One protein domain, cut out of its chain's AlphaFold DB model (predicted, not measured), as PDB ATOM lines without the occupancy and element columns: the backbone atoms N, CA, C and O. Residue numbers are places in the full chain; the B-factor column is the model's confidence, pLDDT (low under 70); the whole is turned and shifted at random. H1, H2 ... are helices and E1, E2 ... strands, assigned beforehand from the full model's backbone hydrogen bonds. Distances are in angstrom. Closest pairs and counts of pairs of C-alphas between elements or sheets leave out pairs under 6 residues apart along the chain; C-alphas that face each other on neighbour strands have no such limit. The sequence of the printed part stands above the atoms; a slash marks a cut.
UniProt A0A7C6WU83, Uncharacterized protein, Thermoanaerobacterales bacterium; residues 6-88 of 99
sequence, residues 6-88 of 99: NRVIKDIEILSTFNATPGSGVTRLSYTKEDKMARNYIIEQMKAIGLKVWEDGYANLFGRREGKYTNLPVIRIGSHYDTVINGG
ATOM      1  N   ASN A   6     -44.953  14.981 -10.808       89.19
ATOM      2  CA  ASN A   6     -45.852  16.131 -10.952       89.19
ATOM      3  C   ASN A   6     -45.172  17.436 -10.531       89.19
ATOM      4  O   ASN A   6     -45.355  18.461 -11.178       89.19
ATOM      5  N   ARG A   7     -44.351  17.394  -9.473       87.44
ATOM      6  CA  ARG A   7     -43.547  18.551  -9.061       87.44
ATOM      7  C   ARG A   7     -42.545  18.939 -10.151       87.44
ATOM      8  O   ARG A   7     -42.481  20.102 -10.506       87.44
ATOM      9  N   VAL A   8     -41.817  17.964 -10.701       85.94
ATOM     10  CA  VAL A   8     -40.818  18.213 -11.756       85.94
ATOM     11  C   VAL A   8     -41.464  18.803 -13.009       85.94
ATOM     12  O   VAL A   8     -40.944  19.766 -13.559       85.94
ATOM     13  N   ILE A   9     -42.605  18.260 -13.442       86.88
ATOM     14  CA  ILE A   9     -43.347  18.784 -14.598       86.88
ATOM     15  C   ILE A   9     -43.786  20.225 -14.333       86.88
ATOM     16  O   ILE A   9     -43.518  21.095 -15.155       86.88
ATOM     17  N   LYS A  10     -44.368  20.496 -13.160       89.44
ATOM     18  CA  LYS A  10     -44.791  21.846 -12.772       89.44
ATOM     19  C   LYS A  10     -43.631  22.845 -12.768       89.44
ATOM     20  O   LYS A  10     -43.796  23.964 -13.244       89.44
ATOM     21  N   ASP A  11     -42.471  22.457 -12.238       89.75
ATOM     22  CA  ASP A  11     -41.287  23.322 -12.215       89.75
ATOM     23  C   ASP A  11     -40.823  23.647 -13.653       89.75
ATOM     24  O   ASP A  11     -40.526  24.802 -13.956       89.75
ATOM     25  N   ILE A  12     -40.829  22.663 -14.565       86.69
ATOM     26  CA  ILE A  12     -40.499  22.865 -15.990       86.69
ATOM     27  C   ILE A  12     -41.515  23.796 -16.668       86.69
ATOM     28  O   ILE A  12     -41.122  24.706 -17.398       86.69
ATOM     29  N   GLU A  13     -42.811  23.605 -16.418       88.25
ATOM     30  CA  GLU A  13     -43.872  24.450 -16.976       88.25
ATOM     31  C   GLU A  13     -43.720  25.903 -16.519       88.25
ATOM     32  O   GLU A  13     -43.733  26.805 -17.356       88.25
ATOM     33  N   ILE A  14     -43.482  26.143 -15.226       90.12
ATOM     34  CA  ILE A  14     -43.247  27.494 -14.697       90.12
ATOM     35  C   ILE A  14     -41.991  28.104 -15.321       90.12
ATOM     36  O   ILE A  14     -42.043  29.232 -15.812       90.12
ATOM     37  N   LEU A  15     -40.884  27.360 -15.379       88.25
ATOM     38  CA  LEU A  15     -39.655  27.837 -16.011       88.25
ATOM     39  C   LEU A  15     -39.862  28.183 -17.490       88.25
ATOM     40  O   LEU A  15     -39.265  29.141 -17.971       88.25
ATOM     41  N   SER A  16     -40.732  27.474 -18.211       86.50
ATOM     42  CA  SER A  16     -41.029  27.771 -19.619       86.50
ATOM     43  C   SER A  16     -41.766  29.103 -19.826       86.50
ATOM     44  O   SER A  16     -41.721  29.665 -20.920       86.50
ATOM     45  N   THR A  17     -42.396  29.649 -18.775       90.19
ATOM     46  CA  THR A  17     -43.069  30.959 -18.829       90.19
ATOM     47  C   THR A  17     -42.098  32.139 -18.782       90.19
ATOM     48  O   THR A  17     -42.446  33.236 -19.215       90.19
ATOM     49  N   PHE A  18     -40.867  31.931 -18.303       91.19
ATOM     50  CA  PHE A  18     -39.820  32.953 -18.302       91.19
ATOM     51  C   PHE A  18     -39.139  32.987 -19.673       91.19
ATOM     52  O   PHE A  18     -38.075  32.394 -19.867       91.19
ATOM     53  N   ASN A  19     -39.816  33.627 -20.626       88.50
ATOM     54  CA  ASN A  19     -39.542  33.525 -22.055       88.50
ATOM     55  C   ASN A  19     -39.787  34.859 -22.782       88.50
ATOM     56  O   ASN A  19     -40.828  35.487 -22.589       88.50
ATOM     57  N   ALA A  20     -38.861  35.244 -23.663       87.38
ATOM     58  CA  ALA A  20     -38.957  36.435 -24.504       87.38
ATOM     59  C   ALA A  20     -39.787  36.232 -25.791       87.38
ATOM     60  O   ALA A  20     -40.217  37.210 -26.397       87.38
ATOM     61  N   THR A  21     -40.047  34.986 -26.208       86.19
ATOM     62  CA  THR A  21     -40.806  34.637 -27.425       86.19
ATOM     63  C   THR A  21     -42.014  33.722 -27.147       86.19
ATOM     64  O   THR A  21     -42.062  32.588 -27.634       86.19
ATOM     65  N   PRO A  22     -43.035  34.168 -26.380       85.19
ATOM     66  CA  PRO A  22     -44.239  33.367 -26.143       85.19
ATOM     67  C   PRO A  22     -44.891  32.903 -27.453       85.19
ATOM     68  O   PRO A  22     -45.103  33.693 -28.369       85.19
ATOM     69  N   GLY A  23     -45.212  31.610 -27.549       81.00
ATOM     70  CA  GLY A  23     -45.789  31.008 -28.759       81.00
ATOM     71  C   GLY A  23     -44.778  30.655 -29.858       81.00
ATOM     72  O   GLY A  23     -45.169  30.042 -30.848       81.00
ATOM     73  N   SER A  24     -43.489  30.972 -29.687       85.06
ATOM     74  CA  SER A  24     -42.417  30.629 -30.631       85.06
ATOM     75  C   SER A  24     -41.189  30.093 -29.883       85.06
ATOM     76  O   SER A  24     -40.167  30.759 -29.741       85.06
ATOM     77  N   GLY A  25     -41.314  28.880 -29.337       84.00
ATOM     78  CA  GLY A  25     -40.266  28.259 -28.515       84.00
ATOM     79  C   GLY A  25     -40.002  29.009 -27.205       84.00
ATOM     80  O   GLY A  25     -40.841  29.782 -26.744       84.00
ATOM     81  N   VAL A  26     -38.846  28.752 -26.594       84.12
ATOM     82  CA  VAL A  26     -38.363  29.431 -25.386       84.12
ATOM     83  C   VAL A  26     -37.053  30.137 -25.692       84.12
ATOM     84  O   VAL A  26     -36.049  29.495 -25.987       84.12
ATOM     85  N   THR A  27     -37.063  31.459 -25.571       87.12
ATOM     86  CA  THR A  27     -35.884  32.317 -25.648       87.12
ATOM     87  C   THR A  27     -35.605  32.908 -24.272       87.12
ATOM     88  O   THR A  27     -36.360  33.751 -23.780       87.12
ATOM     89  N   ARG A  28     -34.503  32.478 -23.658       91.44
ATOM     90  CA  ARG A  28     -33.998  32.974 -22.380       91.44
ATOM     91  C   ARG A  28     -32.478  33.061 -22.451       91.44
ATOM     92  O   ARG A  28     -31.774  32.139 -22.056       91.44
ATOM     93  N   LEU A  29     -31.984  34.170 -22.992       88.62
ATOM     94  CA  LEU A  29     -30.549  34.421 -23.101       88.62
ATOM     95  C   LEU A  29     -29.973  34.824 -21.740       88.62
ATOM     96  O   LEU A  29     -30.658  35.447 -20.930       88.62
ATOM     97  N   SER A  30     -28.705  34.505 -21.496       88.75
ATOM     98  CA  SER A  30     -28.030  34.843 -20.240       88.75
ATOM     99  C   SER A  30     -28.067  36.350 -19.959       88.75
ATOM    100  O   SER A  30     -27.947  37.169 -20.871       88.75
ATOM    101  N   TYR A  31     -28.200  36.719 -18.684       88.94
ATOM    102  CA  TYR A  31     -28.243  38.106 -18.202       88.94
ATOM    103  C   TYR A  31     -29.436  38.948 -18.687       88.94
ATOM    104  O   TYR A  31     -29.482  40.151 -18.413       88.94
ATOM    105  N   THR A  32     -30.439  38.354 -19.344       92.00
ATOM    106  CA  THR A  32     -31.694  39.058 -19.639       92.00
ATOM    107  C   THR A  32     -32.644  39.068 -18.439       92.00
ATOM    108  O   THR A  32     -32.405  38.468 -17.385       92.00
ATOM    109  N   LYS A  33     -33.768  39.777 -18.587       93.75
ATOM    110  CA  LYS A  33     -34.832  39.809 -17.579       93.75
ATOM    111  C   LYS A  33     -35.396  38.408 -17.325       93.75
ATOM    112  O   LYS A  33     -35.630  38.049 -16.174       93.75
ATOM    113  N   GLU A  34     -35.587  37.628 -18.380       91.94
ATOM    114  CA  GLU A  34     -36.127  36.268 -18.349       91.94
ATOM    115  C   GLU A  34     -35.182  35.322 -17.602       91.94
ATOM    116  O   GLU A  34     -35.629  34.538 -16.765       91.94
ATOM    117  N   ASP A  35     -33.875  35.453 -17.839       90.62
ATOM    118  CA  ASP A  35     -32.829  34.727 -17.115       90.62
ATOM    119  C   ASP A  35     -32.856  35.048 -15.619       90.62
ATOM    120  O   ASP A  35     -32.913  34.152 -14.777       90.62
ATOM    121  N   LYS A  36     -32.944  36.336 -15.267       92.19
ATOM    122  CA  LYS A  36     -33.090  36.764 -13.869       92.19
ATOM    123  C   LYS A  36     -34.372  36.230 -13.219       92.19
ATOM    124  O   LYS A  36     -34.342  35.851 -12.050       92.19
ATOM    125  N   MET A  37     -35.491  36.191 -13.944       93.06
ATOM    126  CA  MET A  37     -36.754  35.639 -13.436       93.06
ATOM    127  C   MET A  37     -36.643  34.136 -13.164       93.06
ATOM    128  O   MET A  37     -37.028  33.689 -12.083       93.06
ATOM    129  N   ALA A  38     -36.063  33.377 -14.098       91.81
ATOM    130  CA  ALA A  38     -35.821  31.948 -13.925       91.81
ATOM    131  C   ALA A  38     -34.877  31.670 -12.749       91.81
ATOM    132  O   ALA A  38     -35.195  30.852 -11.886       91.81
ATOM    133  N   ARG A  39     -33.765  32.406 -12.657       92.31
ATOM    134  CA  ARG A  39     -32.801  32.294 -11.556       92.31
ATOM    135  C   ARG A  39     -33.454  32.546 -10.199       92.31
ATOM    136  O   ARG A  39     -33.317  31.731  -9.292       92.31
ATOM    137  N   ASN A  40     -34.227  33.627 -10.075       93.62
ATOM    138  CA  ASN A  40     -34.953  33.948  -8.846       93.62
ATOM    139  C   ASN A  40     -35.932  32.837  -8.455       93.62
ATOM    140  O   ASN A  40     -36.004  32.468  -7.287       93.62
ATOM    141  N   TYR A  41     -36.660  32.276  -9.421       94.06
ATOM    142  CA  TYR A  41     -37.555  31.156  -9.155       94.06
ATOM    143  C   TYR A  41     -36.793  29.939  -8.609       94.06
ATOM    144  O   TYR A  41     -37.191  29.376  -7.591       94.06
ATOM    145  N   ILE A  42     -35.664  29.571  -9.224       92.00
ATOM    146  CA  ILE A  42     -34.839  28.440  -8.772       92.00
ATOM    147  C   ILE A  42     -34.298  28.688  -7.356       92.00
ATOM    148  O   ILE A  42     -34.390  27.797  -6.510       92.00
ATOM    149  N   ILE A  43     -33.808  29.900  -7.069       93.06
ATOM    150  CA  ILE A  43     -33.350  30.307  -5.731       93.06
ATOM    151  C   ILE A  43     -34.441  30.066  -4.685       93.06
ATOM    152  O   ILE A  43     -34.175  29.471  -3.638       93.06
ATOM    153  N   GLU A  44     -35.669  30.503  -4.957       94.00
ATOM    154  CA  GLU A  44     -36.779  30.354  -4.017       94.00
ATOM    155  C   GLU A  44     -37.169  28.884  -3.823       94.00
ATOM    156  O   GLU A  44     -37.346  28.447  -2.684       94.00
ATOM    157  N   GLN A  45     -37.184  28.077  -4.890       92.38
ATOM    158  CA  GLN A  45     -37.427  26.635  -4.778       92.38
ATOM    159  C   GLN A  45     -36.344  25.935  -3.939       92.38
ATOM    160  O   GLN A  45     -36.664  25.084  -3.107       92.38
ATOM    161  N   MET A  46     -35.069  26.303  -4.111       92.06
ATOM    162  CA  MET A  46     -33.951  25.757  -3.334       92.06
ATOM    163  C   MET A  46     -34.013  26.155  -1.855       92.06
ATOM    164  O   MET A  46     -33.804  25.312  -0.978       92.06
ATOM    165  N   LYS A  47     -34.330  27.420  -1.561       92.94
ATOM    166  CA  LYS A  47     -34.522  27.896  -0.184       92.94
ATOM    167  C   LYS A  47     -35.717  27.220   0.483       92.94
ATOM    168  O   LYS A  47     -35.613  26.830   1.643       92.94
ATOM    169  N   ALA A  48     -36.821  27.026  -0.242       91.50
ATOM    170  CA  ALA A  48     -38.034  26.394   0.277       91.50
ATOM    171  C   ALA A  48     -37.797  24.950   0.752       91.50
ATOM    172  O   ALA A  48     -38.464  24.482   1.671       91.50
ATOM    173  N   ILE A  49     -36.824  24.250   0.160       90.12
ATOM    174  CA  ILE A  49     -36.409  22.906   0.591       90.12
ATOM    175  C   ILE A  49     -35.213  22.922   1.566       90.12
ATOM    176  O   ILE A  49     -34.666  21.865   1.879       90.12
ATOM    177  N   GLY A  50     -34.806  24.103   2.044       91.44
ATOM    178  CA  GLY A  50     -33.784  24.283   3.077       91.44
ATOM    179  C   GLY A  50     -32.335  24.181   2.594       91.44
ATOM    180  O   GLY A  50     -31.454  23.877   3.399       91.44
ATOM    181  N   LEU A  51     -32.058  24.393   1.302       92.81
ATOM    182  CA  LEU A  51     -30.675  24.448   0.819       92.81
ATOM    183  C   LEU A  51     -30.008  25.769   1.206       92.81
ATOM    184  O   LEU A  51     -30.638  26.827   1.221       92.81
ATOM    185  N   LYS A  52     -28.695  25.716   1.440       92.75
ATOM    186  CA  LYS A  52     -27.860  26.917   1.447       92.75
ATOM    187  C   LYS A  52     -27.644  27.343   0.001       92.75
ATOM    188  O   LYS A  52     -27.059  26.579  -0.766       92.75
ATOM    189  N   VAL A  53     -28.108  28.540  -0.345       94.75
ATOM    190  CA  VAL A  53     -28.065  29.067  -1.712       94.75
ATOM    191  C   VAL A  53     -27.079  30.227  -1.805       94.75
ATOM    192  O   VAL A  53     -27.083  31.096  -0.933       94.75
ATOM    193  N   TRP A  54     -26.236  30.240  -2.834       93.81
ATOM    194  CA  TRP A  54     -25.380  31.380  -3.169       93.81
ATOM    195  C   TRP A  54     -25.131  31.450  -4.674       93.81
ATOM    196  O   TRP A  54     -25.335  30.471  -5.385       93.81
ATOM    197  N   GLU A  55     -24.670  32.604  -5.137       92.50
ATOM    198  CA  GLU A  55     -24.253  32.839  -6.520       92.50
ATOM    199  C   GLU A  55     -22.763  33.198  -6.543       92.50
ATOM    200  O   GLU A  55     -22.245  33.760  -5.571       92.50
ATOM    201  N   ASP A  56     -22.057  32.856  -7.620       89.75
ATOM    202  CA  ASP A  56     -20.693  33.343  -7.855       89.75
ATOM    203  C   ASP A  56     -20.665  34.631  -8.701       89.75
ATOM    204  O   ASP A  56     -21.695  35.181  -9.088       89.75
ATOM    205  N   GLY A  57     -19.460  35.130  -8.996       87.44
ATOM    206  CA  GLY A  57     -19.265  36.345  -9.797       87.44
ATOM    207  C   GLY A  57     -19.710  36.240 -11.263       87.44
ATOM    208  O   GLY A  57     -19.724  37.257 -11.949       87.44
ATOM    209  N   TYR A  58     -20.078  35.047 -11.737       86.75
ATOM    210  CA  TYR A  58     -20.560  34.777 -13.095       86.75
ATOM    211  C   TYR A  58     -22.046  34.393 -13.120       86.75
ATOM    212  O   TYR A  58     -22.530  33.883 -14.128       86.75
ATOM    213  N   ALA A  59     -22.770  34.625 -12.017       83.19
ATOM    214  CA  ALA A  59     -24.175  34.259 -11.846       83.19
ATOM    215  C   ALA A  59     -24.456  32.750 -11.996       83.19
ATOM    216  O   ALA A  59     -25.598  32.348 -12.252       83.19
ATOM    217  N   ASN A  60     -23.436  31.906 -11.778       87.50
ATOM    218  CA  ASN A  60     -23.691  30.502 -11.499       87.50
ATOM    219  C   ASN A  60     -24.369  30.435 -10.138       87.50
ATOM    220  O   ASN A  60     -23.853  30.957  -9.145       87.50
ATOM    221  N   LEU A  61     -25.527  29.800 -10.109       91.19
ATOM    222  CA  LEU A  61     -26.254  29.557  -8.886       91.19
ATOM    223  C   LEU A  61     -25.664  28.298  -8.223       91.19
ATOM    224  O   LEU A  61     -24.985  27.493  -8.865       91.19
ATOM    225  N   PHE A  62     -25.817  28.166  -6.908       92.44
ATOM    226  CA  PHE A  62     -25.452  26.959  -6.178       92.44
ATOM    227  C   PHE A  62     -26.444  26.706  -5.049       92.44
ATOM    228  O   PHE A  62     -26.589  27.537  -4.153       92.44
ATOM    229  N   GLY A  63     -27.045  25.516  -5.020       92.38
ATOM    230  CA  GLY A  63     -27.783  24.987  -3.868       92.38
ATOM    231  C   GLY A  63     -27.041  23.842  -3.174       92.38
ATOM    232  O   GLY A  63     -26.830  22.781  -3.762       92.38
ATOM    233  N   ARG A  64     -26.676  24.000  -1.894       91.25
ATOM    234  CA  ARG A  64     -26.003  22.953  -1.101       91.25
ATOM    235  C   ARG A  64     -26.887  22.412   0.009       91.25
ATOM    236  O   ARG A  64     -27.362  23.152   0.870       91.25
ATOM    237  N   ARG A  65     -27.014  21.084   0.030       90.56
ATOM    238  CA  ARG A  65     -27.487  20.323   1.187       90.56
ATOM    239  C   ARG A  65     -26.271  19.813   1.943       90.56
ATOM    240  O   ARG A  65     -25.475  19.082   1.357       90.56
ATOM    241  N   GLU A  66     -26.128  20.171   3.214       89.69
ATOM    242  CA  GLU A  66     -25.025  19.636   4.011       89.69
ATOM    243  C   GLU A  66     -25.157  18.122   4.192       89.69
ATOM    244  O   GLU A  66     -26.239  17.583   4.445       89.69
ATOM    245  N   GLY A  67     -24.032  17.433   4.014       86.75
ATOM    246  CA  GLY A  67     -23.916  16.009   4.286       86.75
ATOM    247  C   GLY A  67     -23.676  15.748   5.770       86.75
ATOM    248  O   GLY A  67     -23.292  16.638   6.524       86.75
ATOM    249  N   LYS A  68     -23.834  14.488   6.187       88.75
ATOM    250  CA  LYS A  68     -23.498  14.059   7.554       88.75
ATOM    251  C   LYS A  68     -22.013  14.281   7.891       88.75
ATOM    252  O   LYS A  68     -21.684  14.522   9.046       88.75
ATOM    253  N   TYR A  69     -21.138  14.198   6.888       89.88
ATOM    254  CA  TYR A  69     -19.699  14.419   7.015       89.88
ATOM    255  C   TYR A  69     -19.300  15.614   6.150       89.88
ATOM    256  O   TYR A  69     -19.398  15.559   4.925       89.88
ATOM    257  N   THR A  70     -18.870  16.699   6.787       83.81
ATOM    258  CA  THR A  70     -18.563  17.977   6.123       83.81
ATOM    259  C   THR A  70     -17.158  18.031   5.518       83.81
ATOM    260  O   THR A  70     -16.860  18.946   4.756       83.81
ATOM    261  N   ASN A  71     -16.309  17.049   5.826       87.06
ATOM    262  CA  ASN A  71     -14.925  16.935   5.362       87.06
ATOM    263  C   ASN A  71     -14.758  16.076   4.096       87.06
ATOM    264  O   ASN A  71     -13.635  15.903   3.627       87.06
ATOM    265  N   LEU A  72     -15.843  15.513   3.558       88.81
ATOM    266  CA  LEU A  72     -15.800  14.715   2.336       88.81
ATOM    267  C   LEU A  72     -15.944  15.593   1.079       88.81
ATOM    268  O   LEU A  72     -16.565  16.659   1.139       88.81
ATOM    269  N   PRO A  73     -15.422  15.138  -0.076       86.69
ATOM    270  CA  PRO A  73     -15.658  15.791  -1.358       86.69
ATOM    271  C   PRO A  73     -17.152  15.934  -1.686       86.69
ATOM    272  O   PRO A  73     -17.977  15.089  -1.335       86.69
ATOM    273  N   VAL A  74     -17.496  17.009  -2.397       86.75
ATOM    274  CA  VAL A  74     -18.879  17.321  -2.784       86.75
ATOM    275  C   VAL A  74     -19.279  16.524  -4.027       86.75
ATOM    276  O   VAL A  74     -18.548  16.498  -5.013       86.75
ATOM    277  N   ILE A  75     -20.480  15.944  -4.014       85.75
ATOM    278  CA  ILE A  75     -21.144  15.441  -5.223       85.75
ATOM    279  C   ILE A  75     -21.958  16.592  -5.818       85.75
ATOM    280  O   ILE A  75     -22.854  17.116  -5.155       85.75
ATOM    281  N   ARG A  76     -21.644  16.991  -7.055       82.56
ATOM    282  CA  ARG A  76     -22.335  18.070  -7.774       82.56
ATOM    283  C   ARG A  76     -23.217  17.493  -8.880       82.56
ATOM    284  O   ARG A  76     -22.789  16.610  -9.614       82.56
ATOM    285  N   ILE A  77     -24.428  18.026  -8.997       84.44
ATOM    286  CA  ILE A  77     -25.371  17.765 -10.087       84.44
ATOM    287  C   ILE A  77     -25.820  19.137 -10.590       84.44
ATOM    288  O   ILE A  77     -26.049  20.023  -9.773       84.44
ATOM    289  N   GLY A  78     -25.885  19.314 -11.906       81.31
ATOM    290  CA  GLY A  78     -26.304  20.562 -12.530       81.31
ATOM    291  C   GLY A  78     -26.299  20.470 -14.048       81.31
ATOM    292  O   GLY A  78     -25.844  19.478 -14.623       81.31
ATOM    293  N   SER A  79     -26.802  21.523 -14.683       80.94
ATOM    294  CA  SER A  79     -26.828  21.686 -16.134       80.94
ATOM    295  C   SER A  79     -26.821  23.182 -16.449       80.94
ATOM    296  O   SER A  79     -25.883  23.861 -16.050       80.94
ATOM    297  N   HIS A  80     -27.858  23.707 -17.094       84.12
ATOM    298  CA  HIS A  80     -28.047  25.130 -17.350       84.12
ATOM    299  C   HIS A  80     -29.547  25.445 -17.461       84.12
ATOM    300  O   HIS A  80     -30.364  24.536 -17.620       84.12
ATOM    301  N   TYR A  81     -29.922  26.718 -17.326       81.31
ATOM    302  CA  TYR A  81     -31.308  27.175 -17.478       81.31
ATOM    303  C   TYR A  81     -31.471  28.229 -18.566       81.31
ATOM    304  O   TYR A  81     -32.605  28.537 -18.899       81.31
ATOM    305  N   ASP A  82     -30.417  28.777 -19.153       81.69
ATOM    306  CA  ASP A  82     -30.519  29.599 -20.358       81.69
ATOM    307  C   ASP A  82     -30.861  28.744 -21.591       81.69
ATOM    308  O   ASP A  82     -30.650  27.527 -21.610       81.69
ATOM    309  N   THR A  83     -31.424  29.384 -22.614       81.44
ATOM    310  CA  THR A  83     -31.808  28.750 -23.878       81.44
ATOM    311  C   THR A  83     -31.343  29.573 -25.074       81.44
ATOM    312  O   THR A  83     -31.169  30.791 -24.997       81.44
ATOM    313  N   VAL A  84     -31.199  28.905 -26.220       83.44
ATOM    314  CA  VAL A  84     -31.033  29.571 -27.518       83.44
ATOM    315  C   VAL A  84     -32.333  30.251 -27.969       83.44
ATOM    316  O   VAL A  84     -33.409  29.997 -27.424       83.44
ATOM    317  N   ILE A  85     -32.251  31.102 -28.996       82.94
ATOM    318  CA  ILE A  85     -33.429  31.735 -29.608       82.94
ATOM    319  C   ILE A  85     -34.373  30.655 -30.144       82.94
ATOM    320  O   ILE A  85     -33.955  29.787 -30.910       82.94
ATOM    321  N   ASN A  86     -35.645  30.732 -29.749       80.69
ATOM    322  CA  ASN A  86     -36.695  29.765 -30.073       80.69
ATOM    323  C   ASN A  86     -36.318  28.313 -29.705       80.69
ATOM    324  O   ASN A  86     -36.726  27.369 -30.385       80.69
ATOM    325  N   GLY A  87     -35.540  28.130 -28.633       76.69
ATOM    326  CA  GLY A  87     -35.149  26.819 -28.123       76.69
ATOM    327  C   GLY A  87     -36.332  25.987 -27.620       76.69
ATOM    328  O   GLY A  87     -37.455  26.471 -27.453       76.69
ATOM    329  N   GLY A  88     -36.090  24.702 -27.363       72.50
ATOM    330  CA  GLY A  88     -37.106  23.823 -26.784       72.50
ATOM    331  C   GLY A  88     -37.303  24.086 -25.289       72.50
ATOM    332  O   GLY A  88     -36.338  24.294 -24.563       72.50
TER     333      GLY A  88
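Overview. This is residues 6 to 88 of the 99 residues of an uncharacterized protein of Thermoanaerobacterales bacterium (UniProt A0A7C6WU83). A small, flat structure in which two helices, H1 and H2, run opposite ways side by side in a loose pair, with a short two-stranded hairpin, E1 and E2, beside residues 39 to 47 of H2. Past the hairpin a long stretch with no named element reaches out, sticks out with residues 68 to 73, and then folds back along the length of the domain toward the other long stretch, residues 18 to 32. The printed part has 83 residues, with two named helices and two named strands in the order H1, H2, E1, E2; the sheet order is E1 - E2, antiparallel. The class is mixed, helices and strands, with under half of the residues in named elements. The whole is only just loose, close to compact, with a radius of gyration of the C-alphas of 14.5 A, and it is only just flat, spanning 47 by 32 by 17 A.

Arrangement. H1, residues 6 to 17, is joined by a long link of 15 residues to H2, residues 33 to 48. The two helices are close but not clearly touching, with the closest C-alphas those of Leu 15 and Ala 38, 6.0 A apart. They run opposite ways at a shallow tilt of 25 degrees. In both helices every O i to N i+4 pair is within hydrogen-bond range. After a tight link of 3 residues comes E1, residues 52 to 55, and after a tight link of 5 residues E2, residues 61 to 64. E1 and E2 are antiparallel neighbours and form a hairpin, with 160 degrees between their directions. N 62 and O 54 are 2.8 A apart, and N 52 and O 64 are 2.9 A apart, both within hydrogen-bond range. The closest C-alphas of H2 and E2 are those of Met 46 and Gly 63, 6.2 A apart; those of H2 and E1 are Lys 47 and Val 53, 6.7 A apart. H1 is apart from E1 and from E2.

Along the chain. H1 begins at C-alpha 6, (-45.852, 16.131, -10.952), and is 17.0 A long from first to last C-alpha. H2 is 22.6 A long and ends at C-alpha 48, (-38.034, 26.394, 0.277). E1 measures 10.6 A and E2 10.2 A, with E2 ending at C-alpha 64, (-26.003, 22.953, -1.101).

Size, cuts and confidence. The two C-alphas farthest apart are those of Gly 23 and Asn 71, at 48.1 A. Residues 65 to 88 hold no named element, and of these residues 68 to 73 stand free. The printed part has no cut, and no printed residue has a pLDDT under 70; the mean of the printed part is 88.2.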